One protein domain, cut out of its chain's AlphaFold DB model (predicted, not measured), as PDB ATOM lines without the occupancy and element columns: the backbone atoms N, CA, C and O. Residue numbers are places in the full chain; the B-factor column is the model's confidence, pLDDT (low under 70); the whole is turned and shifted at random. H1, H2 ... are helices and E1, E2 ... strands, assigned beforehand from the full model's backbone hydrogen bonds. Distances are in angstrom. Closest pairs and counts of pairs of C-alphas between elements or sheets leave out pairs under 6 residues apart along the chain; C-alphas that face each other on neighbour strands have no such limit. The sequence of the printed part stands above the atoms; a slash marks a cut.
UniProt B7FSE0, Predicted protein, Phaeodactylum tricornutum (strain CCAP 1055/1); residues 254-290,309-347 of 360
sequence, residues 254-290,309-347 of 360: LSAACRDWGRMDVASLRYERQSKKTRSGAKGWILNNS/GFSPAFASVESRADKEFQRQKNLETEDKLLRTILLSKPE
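Overview. This is residues 254 to 290 and 309 to 347 of the 360 residues of the protein "Predicted protein" of Phaeodactylum tricornutum (strain CCAP 1055/1) (UniProt B7FSE0). The long helix H1 has H3 side by side with its first part, residues 254 to 264, running the opposite way, while the short H2 packs steeply on residues 264 to 271. Residues 342 to 347 stick out as a tail after H3. The printed part has 76 residues, mostly helix, in the order H1, E1, H2, H3, and is extended: radius of gyration of the C-alphas 17.9 A, spans 59 by 33 by 15 A.

Along the chain. H1, residues 254 to 279, begins at C-alpha (-34.096, -42.328, 36.751) and is 38.1 A long. H3, residues 323 to 340, is 25.8 A long and ends at C-alpha (-26.586, -38.209, 33.144). H2 is residues 315 to 321, 9.8 A; E1 is residues 285 to 288, 9.5 A.

Arrangement. H1 touches H3 at a shallow tilt of 11 degrees, closest C-alphas Trp 261 and Asn 330, 5.9 A. H1 touches H2 at a steep tilt of 63 degrees, closest C-alphas Ser 268 and Ala 321, 4.9 A. E1 pairs with no named strand. Each O i to N i+4 pair is within hydrogen-bond range in H2 and H3, 21 of 22 in H1.

Size, cuts and confidence. Residues 291 to 308 are not printed; C-alphas 290 and 309 are 16.0 A apart. pLDDT is under 70 at residues 280 to 287 and 309 to 313.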
ATOM      1  N   LEU A 254     -33.225 -41.202  37.091       95.50
ATOM      2  CA  LEU A 254     -34.096 -42.328  36.751       95.50
ATOM      3  C   LEU A 254     -35.581 -41.984  36.936       95.50
ATOM      4  O   LEU A 254     -36.388 -42.215  36.041       95.50
ATOM      5  N   SER A 255     -35.958 -41.357  38.056       95.31
ATOM      6  CA  SER A 255     -37.352 -40.956  38.305       95.31
ATOM      7  C   SER A 255     -37.871 -39.955  37.268       95.31
ATOM      8  O   SER A 255     -39.039 -40.014  36.876       95.31
ATOM      9  N   ALA A 256     -37.021 -39.030  36.809       96.25
ATOM     10  CA  ALA A 256     -37.369 -38.088  35.754       96.25
ATOM     11  C   ALA A 256     -37.608 -38.804  34.416       96.25
ATOM     12  O   ALA A 256     -38.630 -38.535  33.781       96.25
ATOM     13  N   ALA A 257     -36.733 -39.742  34.042       96.56
ATOM     14  CA  ALA A 257     -36.892 -40.547  32.833       96.56
ATOM     15  C   ALA A 257     -38.151 -41.427  32.883       96.56
ATOM     16  O   ALA A 257     -38.964 -41.373  31.962       96.56
ATOM     17  N   CYS A 258     -38.399 -42.132  33.992       95.69
ATOM     18  CA  CYS A 258     -39.607 -42.943  34.181       95.69
ATOM     19  C   CYS A 258     -40.894 -42.124  34.028       95.69
ATOM     20  O   CYS A 258     -41.867 -42.579  33.426       95.69
ATOM     21  N   ARG A 259     -40.908 -40.887  34.539       96.38
ATOM     22  CA  ARG A 259     -42.043 -39.974  34.361       96.38
ATOM     23  C   ARG A 259     -42.253 -39.604  32.893       96.38
ATOM     24  O   ARG A 259     -43.403 -39.467  32.475       96.38
ATOM     25  N   ASP A 260     -41.184 -39.401  32.133       95.31
ATOM     26  CA  ASP A 260     -41.275 -39.010  30.727       95.31
ATOM     27  C   ASP A 260     -41.672 -40.188  29.825       95.31
ATOM     28  O   ASP A 260     -42.579 -40.022  29.007       95.31
ATOM     29  N   TRP A 261     -41.146 -41.394  30.066       94.62
ATOM     30  CA  TRP A 261     -41.634 -42.622  29.424       94.62
ATOM     31  C   TRP A 261     -43.114 -42.874  29.738       94.62
ATOM     32  O   TRP A 261     -43.933 -42.993  28.827       94.62
ATOM     33  N   GLY A 262     -43.507 -42.802  31.014       93.31
ATOM     34  CA  GLY A 262     -44.903 -42.999  31.414       93.31
ATOM     35  C   GLY A 262     -45.867 -41.972  30.801       93.31
ATOM     36  O   GLY A 262     -47.033 -42.277  30.542       93.31
ATOM     37  N   ARG A 263     -45.406 -40.748  30.503       93.00
ATOM     38  CA  ARG A 263     -46.206 -39.760  29.754       93.00
ATOM     39  C   ARG A 263     -46.477 -40.208  28.317       93.00
ATOM     40  O   ARG A 263     -47.562 -39.900  27.814       93.00
ATOM     41  N   MET A 264     -45.528 -40.884  27.668       92.31
ATOM     42  CA  MET A 264     -45.709 -41.428  26.318       92.31
ATOM     43  C   MET A 264     -46.656 -42.632  26.333       92.31
ATOM     44  O   MET A 264     -47.599 -42.660  25.542       92.31
ATOM     45  N   ASP A 265     -46.529 -43.528  27.311       88.19
ATOM     46  CA  ASP A 265     -47.435 -44.680  27.457       88.19
ATOM     47  C   ASP A 265     -48.895 -44.236  27.661       88.19
ATOM     48  O   ASP A 265     -49.837 -44.738  27.034       88.19
ATOM     49  N   VAL A 266     -49.104 -43.205  28.488       91.62
ATOM     50  CA  VAL A 266     -50.431 -42.616  28.721       91.62
ATOM     51  C   VAL A 266     -50.985 -41.925  27.468       91.62
ATOM     52  O   VAL A 266     -52.210 -41.842  27.314       91.62
ATOM     53  N   ALA A 267     -50.138 -41.435  26.557       89.81
ATOM     54  CA  ALA A 267     -50.592 -40.790  25.327       89.81
ATOM     55  C   ALA A 267     -51.347 -41.770  24.414       89.81
ATOM     56  O   ALA A 267     -52.446 -41.439  23.957       89.81
ATOM     57  N   SER A 268     -50.832 -42.994  24.251       86.06
ATOM     58  CA  SER A 268     -51.506 -44.086  23.527       86.06
ATOM     59  C   SER A 268     -52.881 -44.403  24.116       86.06
ATOM     60  O   SER A 268     -53.894 -44.385  23.409       86.06
ATOM     61  N   LEU A 269     -52.951 -44.592  25.437       88.62
ATOM     62  CA  LEU A 269     -54.211 -44.875  26.133       88.62
ATOM     63  C   LEU A 269     -55.211 -43.719  26.008       88.62
ATOM     64  O   LEU A 269     -56.421 -43.928  25.871       88.62
ATOM     65  N   ARG A 270     -54.728 -42.473  26.052       88.62
ATOM     66  CA  ARG A 270     -55.567 -41.283  25.877       88.62
ATOM     67  C   ARG A 270     -56.156 -41.226  24.471       88.62
ATOM     68  O   ARG A 270     -57.348 -40.935  24.346       88.62
ATOM     69  N   TYR A 271     -55.359 -41.510  23.448       89.12
ATOM     70  CA  TYR A 271     -55.827 -41.534  22.068       89.12
ATOM     71  C   TYR A 271     -56.847 -42.644  21.823       89.12
ATOM     72  O   TYR A 271     -57.901 -42.377  21.246       89.12
ATOM     73  N   GLU A 272     -56.613 -43.854  22.331       87.88
ATOM     74  CA  GLU A 272     -57.569 -44.957  22.202       87.88
ATOM     75  C   GLU A 272     -58.920 -44.598  22.848       87.88
ATOM     76  O   GLU A 272     -59.985 -44.770  22.245       87.88
ATOM     77  N   ARG A 273     -58.890 -44.009  24.052       86.06
ATOM     78  CA  ARG A 273     -60.095 -43.520  24.742       86.06
ATOM     79  C   ARG A 273     -60.825 -42.441  23.937       86.06
ATOM     80  O   ARG A 273     -62.053 -42.468  23.875       86.06
ATOM     81  N   GLN A 274     -60.109 -41.492  23.332       83.62
ATOM     82  CA  GLN A 274     -60.715 -40.437  22.507       83.62
ATOM     83  C   GLN A 274     -61.275 -40.977  21.184       83.62
ATOM     84  O   GLN A 274     -62.379 -40.601  20.782       83.62
ATOM     85  N   SER A 275     -60.573 -41.917  20.556       83.19
ATOM     86  CA  SER A 275     -61.014 -42.600  19.339       83.19
ATOM     87  C   SER A 275     -62.307 -43.376  19.571       83.19
ATOM     88  O   SER A 275     -63.253 -43.248  18.791       83.19
ATOM     89  N   LYS A 276     -62.405 -44.117  20.685       83.75
ATOM     90  CA  LYS A 276     -63.634 -44.826  21.078       83.75
ATOM     91  C   LYS A 276     -64.809 -43.864  21.261       83.75
ATOM     92  O   LYS A 276     -65.873 -44.129  20.717       83.75
ATOM     93  N   LYS A 277     -64.610 -42.733  21.953       77.44
ATOM     94  CA  LYS A 277     -65.653 -41.701  22.141       77.44
ATOM     95  C   LYS A 277     -66.135 -41.094  20.824       77.44
ATOM     96  O   LYS A 277     -67.322 -40.838  20.673       77.44
ATOM     97  N   THR A 278     -65.217 -40.882  19.883       73.88
ATOM     98  CA  THR A 278     -65.528 -40.316  18.562       73.88
ATOM     99  C   THR A 278     -66.329 -41.300  17.706       73.88
ATOM    100  O   THR A 278     -67.307 -40.910  17.077       73.88
ATOM    101  N   ARG A 279     -65.960 -42.589  17.714       73.50
ATOM    102  CA  ARG A 279     -66.612 -43.631  16.898       73.50
ATOM    103  C   ARG A 279     -67.975 -44.073  17.423       73.50
ATOM    104  O   ARG A 279     -68.834 -44.427  16.628       73.50
ATOM    105  N   SER A 280     -68.182 -44.082  18.738       68.62
ATOM    106  CA  SER A 280     -69.427 -44.576  19.338       68.62
ATOM    107  C   SER A 280     -70.578 -43.566  19.321       68.62
ATOM    108  O   SER A 280     -71.633 -43.849  19.885       68.62
ATOM    109  N   GLY A 281     -70.383 -42.371  18.746       65.81
ATOM    110  CA  GLY A 281     -71.343 -41.271  18.875       65.81
ATOM    111  C   GLY A 281     -71.591 -40.873  20.336       65.81
ATOM    112  O   GLY A 281     -72.622 -40.279  20.650       65.81
ATOM    113  N   ALA A 282     -70.683 -41.244  21.251       60.97
ATOM    114  CA  ALA A 282     -70.848 -40.993  22.672       60.97
ATOM    115  C   ALA A 282     -70.918 -39.486  22.946       60.97
ATOM    116  O   ALA A 282     -70.106 -38.703  22.447       60.97
ATOM    117  N   LYS A 283     -71.877 -39.099  23.797       56.78
ATOM    118  CA  LYS A 283     -72.013 -37.740  24.333       56.78
ATOM    119  C   LYS A 283     -70.670 -37.312  24.919       56.78
ATOM    120  O   LYS A 283     -70.128 -38.039  25.745       56.78
ATOM    121  N   GLY A 284     -70.118 -36.190  24.457       62.81
ATOM    122  CA  GLY A 284     -68.719 -35.824  24.687       62.81
ATOM    123  C   GLY A 284     -68.329 -35.617  26.159       62.81
ATOM    124  O   GLY A 284     -68.142 -36.570  26.910       62.81
ATOM    125  N   TRP A 285     -68.069 -34.390  26.586       67.38
ATOM    126  CA  TRP A 285     -67.899 -34.060  27.999       67.38
ATOM    127  C   TRP A 285     -69.196 -33.456  28.534       67.38
ATOM    128  O   TRP A 285     -69.898 -32.738  27.826       67.38
ATOM    129  N   ILE A 286     -69.504 -33.760  29.795       61.06
ATOM    130  CA  ILE A 286     -70.609 -33.154  30.536       61.06
ATOM    131  C   ILE A 286     -69.983 -32.300  31.631       61.06
ATOM    132  O   ILE A 286     -69.449 -32.824  32.610       61.06
ATOM    133  N   LEU A 287     -70.025 -30.981  31.468       66.88
ATOM    134  CA  LEU A 287     -69.570 -30.063  32.499       66.88
ATOM    135  C   LEU A 287     -70.720 -29.799  33.461       66.88
ATOM    136  O   LEU A 287     -71.727 -29.182  33.111       66.88
ATOM    137  N   ASN A 288     -70.554 -30.259  34.698       71.12
ATOM    138  CA  ASN A 288     -71.467 -29.908  35.768       71.12
ATOM    139  C   ASN A 288     -71.124 -28.504  36.285       71.12
ATOM    140  O   ASN A 288     -70.323 -28.342  37.204       71.12
ATOM    141  N   ASN A 289     -71.744 -27.484  35.697       72.25
ATOM    142  CA  ASN A 289     -71.534 -26.093  36.093       72.25
ATOM    143  C   ASN A 289     -72.342 -25.694  37.347       72.25
ATOM    144  O   ASN A 289     -72.304 -24.532  37.746       72.25
ATOM    145  N   SER A 290     -73.065 -26.624  37.991       71.69
ATOM    146  CA  SER A 290     -73.910 -26.304  39.154       71.69
ATOM    147  C   SER A 290     -73.124 -25.733  40.336       71.69
ATOM    148  O   SER A 290     -73.689 -25.025  41.165       71.69
ATOM    149  N   GLY A 309     -70.859 -31.090  25.455       64.19
ATOM    150  CA  GLY A 309     -70.073 -30.682  24.294       64.19
ATOM    151  C   GLY A 309     -69.225 -31.831  23.783       64.19
ATOM    152  O   GLY A 309     -68.816 -32.694  24.552       64.19
ATOM    153  N   PHE A 310     -68.946 -31.865  22.485       66.31
ATOM    154  CA  PHE A 310     -68.018 -32.828  21.901       66.31
ATOM    155  C   PHE A 310     -66.663 -32.162  21.678       66.31
ATOM    156  O   PHE A 310     -66.584 -31.058  21.148       66.31
ATOM    157  N   SER A 311     -65.596 -32.834  22.100       65.12
ATOM    158  CA  SER A 311     -64.229 -32.419  21.802       65.12
ATOM    159  C   SER A 311     -63.569 -33.559  21.033       65.12
ATOM    160  O   SER A 311     -63.287 -34.585  21.663       65.12
ATOM    161  N   PRO A 312     -63.344 -33.423  19.713       66.88
ATOM    162  CA  PRO A 312     -62.615 -34.431  18.953       66.88
ATOM    163  C   PRO A 312     -61.202 -34.610  19.516       66.88
ATOM    164  O   PRO A 312     -60.704 -33.770  20.278       66.88
ATOM    165  N   ALA A 313     -60.552 -35.710  19.132       69.44
ATOM    166  CA  ALA A 313     -59.109 -35.793  19.282       69.44
ATOM    167  C   ALA A 313     -58.488 -34.600  18.543       69.44
ATOM    168  O   ALA A 313     -58.810 -34.325  17.391       69.44
ATOM    169  N   PHE A 314     -57.664 -33.830  19.245       80.50
ATOM    170  CA  PHE A 314     -56.925 -32.736  18.626       80.50
ATOM    171  C   PHE A 314     -55.689 -33.314  17.936       80.50
ATOM    172  O   PHE A 314     -55.135 -34.299  18.428       80.50
ATOM    173  N   ALA A 315     -55.195 -32.650  16.889       85.50
ATOM    174  CA  ALA A 315     -53.995 -33.066  16.153       85.50
ATOM    175  C   ALA A 315     -52.786 -33.366  17.068       85.50
ATOM    176  O   ALA A 315     -51.980 -34.243  16.783       85.50
ATOM    177  N   SER A 316     -52.677 -32.689  18.218       86.25
ATOM    178  CA  SER A 316     -51.627 -32.952  19.211       86.25
ATOM    179  C   SER A 316     -51.768 -34.292  19.939       86.25
ATOM    180  O   SER A 316     -50.761 -34.871  20.335       86.25
ATOM    181  N   VAL A 317     -52.988 -34.794  20.148       86.94
ATOM    182  CA  VAL A 317     -53.216 -36.126  20.731       86.94
ATOM    183  C   VAL A 317     -52.944 -37.202  19.693       86.94
ATOM    184  O   VAL A 317     -52.313 -38.196  20.025       86.94
ATOM    185  N   GLU A 318     -53.374 -36.981  18.451       88.19
ATOM    186  CA  GLU A 318     -53.114 -37.892  17.332       88.19
ATOM    187  C   GLU A 318     -51.610 -38.021  17.072       88.19
ATOM    188  O   GLU A 318     -51.084 -39.127  17.071       88.19
ATOM    189  N   SER A 319     -50.892 -36.898  16.977       90.12
ATOM    190  CA  SER A 319     -49.435 -36.889  16.808       90.12
ATOM    191  C   SER A 319     -48.709 -37.582  17.961       90.12
ATOM    192  O   SER A 319     -47.765 -38.321  17.724       90.12
ATOM    193  N   ARG A 320     -49.158 -37.403  19.210       91.00
ATOM    194  CA  ARG A 320     -48.566 -38.105  20.362       91.00
ATOM    195  C   ARG A 320     -48.937 -39.583  20.432       91.00
ATOM    196  O   ARG A 320     -48.344 -40.292  21.233       91.00
ATOM    197  N   ALA A 321     -49.929 -40.030  19.670       89.62
ATOM    198  CA  ALA A 321     -50.309 -41.433  19.550       89.62
ATOM    199  C   ALA A 321     -49.572 -42.152  18.416       89.62
ATOM    200  O   ALA A 321     -49.638 -43.377  18.330       89.62
ATOM    201  N   ASP A 322     -48.902 -41.396  17.544       93.69
ATOM    202  CA  ASP A 322     -48.063 -41.957  16.502       93.69
ATOM    203  C   ASP A 322     -46.902 -42.745  17.123       93.69
ATOM    204  O   ASP A 322     -46.211 -42.271  18.030       93.69
ATOM    205  N   LYS A 323     -46.709 -43.977  16.645       93.56
ATOM    206  CA  LYS A 323     -45.742 -44.912  17.233       93.56
ATOM    207  C   LYS A 323     -44.303 -44.458  17.018       93.56
ATOM    208  O   LYS A 323     -43.486 -44.624  17.917       93.56
ATOM    209  N   GLU A 324     -43.998 -43.872  15.864       95.00
ATOM    210  CA  GLU A 324     -42.651 -43.386  15.564       95.00
ATOM    211  C   GLU A 324     -42.340 -42.112  16.347       95.00
ATOM    212  O   GLU A 324     -41.249 -41.978  16.894       95.00
ATOM    213  N   PHE A 325     -43.323 -41.223  16.516       95.12
ATOM    214  CA  PHE A 325     -43.189 -40.083  17.418       95.12
ATOM    215  C   PHE A 325     -42.926 -40.523  18.867       95.12
ATOM    216  O   PHE A 325     -42.022 -39.995  19.515       95.12
ATOM    217  N   GLN A 326     -43.688 -41.493  19.387       94.75
ATOM    218  CA  GLN A 326     -43.472 -42.027  20.738       94.75
ATOM    219  C   GLN A 326     -42.102 -42.670  20.882       94.75
ATOM    220  O   GLN A 326     -41.403 -42.398  21.858       94.75
ATOM    221  N   ARG A 327     -41.703 -43.481  19.900       95.31
ATOM    222  CA  ARG A 327     -40.372 -44.077  19.854       95.31
ATOM    223  C   ARG A 327     -39.294 -43.000  19.924       95.31
ATOM    224  O   ARG A 327     -38.447 -43.063  20.806       95.31
ATOM    225  N   GLN A 328     -39.369 -41.981  19.068       95.94
ATOM    226  CA  GLN A 328     -38.402 -40.887  19.057       95.94
ATOM    227  C   GLN A 328     -38.327 -40.177  20.417       95.94
ATOM    228  O   GLN A 328     -37.235 -39.916  20.912       95.94
ATOM    229  N   LYS A 329     -39.470 -39.913  21.068       96.19
ATOM    230  CA  LYS A 329     -39.489 -39.313  22.414       96.19
ATOM    231  C   LYS A 329     -38.913 -40.222  23.490       96.19
ATOM    232  O   LYS A 329     -38.197 -39.738  24.362       96.19
ATOM    233  N   ASN A 330     -39.164 -41.522  23.412       96.00
ATOM    234  CA  ASN A 330     -38.567 -42.482  24.330       96.00
ATOM    235  C   ASN A 330     -37.045 -42.565  24.156       96.00
ATOM    236  O   ASN A 330     -36.341 -42.616  25.164       96.00
ATOM    237  N   LEU A 331     -36.549 -42.518  22.915       96.56
ATOM    238  CA  LEU A 331     -35.118 -42.501  22.595       96.56
ATOM    239  C   LEU A 331     -34.437 -41.194  23.021       96.56
ATOM    240  O   LEU A 331     -33.333 -41.233  23.550       96.56
ATOM    241  N   GLU A 332     -35.100 -40.041  22.877       96.06
ATOM    242  CA  GLU A 332     -34.626 -38.763  23.430       96.06
ATOM    243  C   GLU A 332     -34.463 -38.832  24.960       96.06
ATOM    244  O   GLU A 332     -33.444 -38.406  25.509       96.06
ATOM    245  N   THR A 333     -35.466 -39.373  25.665       96.44
ATOM    246  CA  THR A 333     -35.411 -39.556  27.124       96.44
ATOM    247  C   THR A 333     -34.316 -40.542  27.529       96.44
ATOM    248  O   THR A 333     -33.625 -40.307  28.518       96.44
ATOM    249  N   GLU A 334     -34.145 -41.624  26.770       97.31
ATOM    250  CA  GLU A 334     -33.102 -42.624  26.990       97.31
ATOM    251  C   GLU A 334     -31.698 -42.042  26.800       97.31
ATOM    252  O   GLU A 334     -30.908 -42.104  27.735       97.31
ATOM    253  N   ASP A 335     -31.410 -41.393  25.669       95.88
ATOM    254  CA  ASP A 335     -30.129 -40.717  25.397       95.88
ATOM    255  C   ASP A 335     -29.768 -39.757  26.543       95.88
ATOM    256  O   ASP A 335     -28.696 -39.837  27.148       95.88
ATOM    257  N   LYS A 336     -30.723 -38.912  26.956       95.00
ATOM    258  CA  LYS A 336     -30.530 -38.008  28.095       95.00
ATOM    259  C   LYS A 336     -30.219 -38.750  29.399       95.00
ATOM    260  O   LYS A 336     -29.358 -38.305  30.163       95.00
ATOM    261  N   LEU A 337     -30.913 -39.851  29.682       96.25
ATOM    262  CA  LEU A 337     -30.676 -40.643  30.885       96.25
ATOM    263  C   LEU A 337     -29.274 -41.259  30.867       96.25
ATOM    264  O   LEU A 337     -28.536 -41.101  31.836       96.25
ATOM    265  N   LEU A 338     -28.882 -41.896  29.762       96.19
ATOM    266  CA  LEU A 338     -27.585 -42.565  29.626       96.19
ATOM    267  C   LEU A 338     -26.411 -41.588  29.786       96.19
ATOM    268  O   LEU A 338     -25.353 -41.977  30.280       96.19
ATOM    269  N   ARG A 339     -26.575 -40.310  29.416       93.75
ATOM    270  CA  ARG A 339     -25.561 -39.261  29.646       93.75
ATOM    271  C   ARG A 339     -25.403 -38.866  31.106       93.75
ATOM    272  O   ARG A 339     -24.332 -38.415  31.494       93.75
ATOM    273  N   THR A 340     -26.481 -38.944  31.878       92.88
ATOM    274  CA  THR A 340     -26.586 -38.209  33.144       92.88
ATOM    275  C   THR A 340     -26.684 -39.100  34.369       92.88
ATOM    276  O   THR A 340     -26.389 -38.614  35.460       92.88
ATOM    277  N   ILE A 341     -27.105 -40.361  34.213       95.44
ATOM    278  CA  ILE A 341     -27.378 -41.248  35.345       95.44
ATOM    279  C   ILE A 341     -26.112 -41.655  36.092       95.44
ATOM    280  O   ILE A 341     -26.136 -41.603  37.310       95.44
ATOM    281  N   LEU A 342     -25.014 -41.993  35.410       93.69
ATOM    282  CA  LEU A 342     -23.749 -42.272  36.090       93.69
ATOM    283  C   LEU A 342     -22.995 -40.974  36.373       93.69
ATOM    284  O   LEU A 342     -22.802 -40.142  35.484       93.69
ATOM    285  N   LEU A 343     -22.563 -40.816  37.620       89.69
ATOM    286  CA  LEU A 343     -21.703 -39.724  38.051       89.69
ATOM    287  C   LEU A 343     -20.259 -39.986  37.635       89.69
ATOM    288  O   LEU A 343     -19.778 -41.120  37.623       89.69
ATOM    289  N   SER A 344     -19.535 -38.915  37.331       83.44
ATOM    290  CA  SER A 344     -18.090 -39.017  37.141       83.44
ATOM    291  C   SER A 344     -17.391 -39.328  38.476       83.44
ATOM    292  O   SER A 344     -17.862 -38.922  39.540       83.44
ATOM    293  N   LYS A 345     -16.228 -40.003  38.450       76.69
ATOM    294  CA  LYS A 345     -15.460 -40.339  39.674       76.69
ATOM    295  C   LYS A 345     -15.209 -39.149  40.627       76.69
ATOM    296  O   LYS A 345     -15.221 -39.357  41.838       76.69
ATOM    297  N   PRO A 346     -14.953 -37.913  40.148       71.06
ATOM    298  CA  PRO A 346     -14.836 -36.757  41.036       71.06
ATOM    299  C   PRO A 346     -16.157 -36.403  41.730       71.06
ATOM    300  O   PRO A 346     -16.145 -36.059  42.906       71.06
ATOM    301  N   GLU A 347     -17.287 -36.500  41.025       75.31
ATOM    302  CA  GLU A 347     -18.614 -36.183  41.567       75.31
ATOM    303  C   GLU A 347     -19.073 -37.223  42.599       75.31
ATOM    304  O   GLU A 347     -19.626 -36.841  43.631       75.31
TER     305      GLU A 347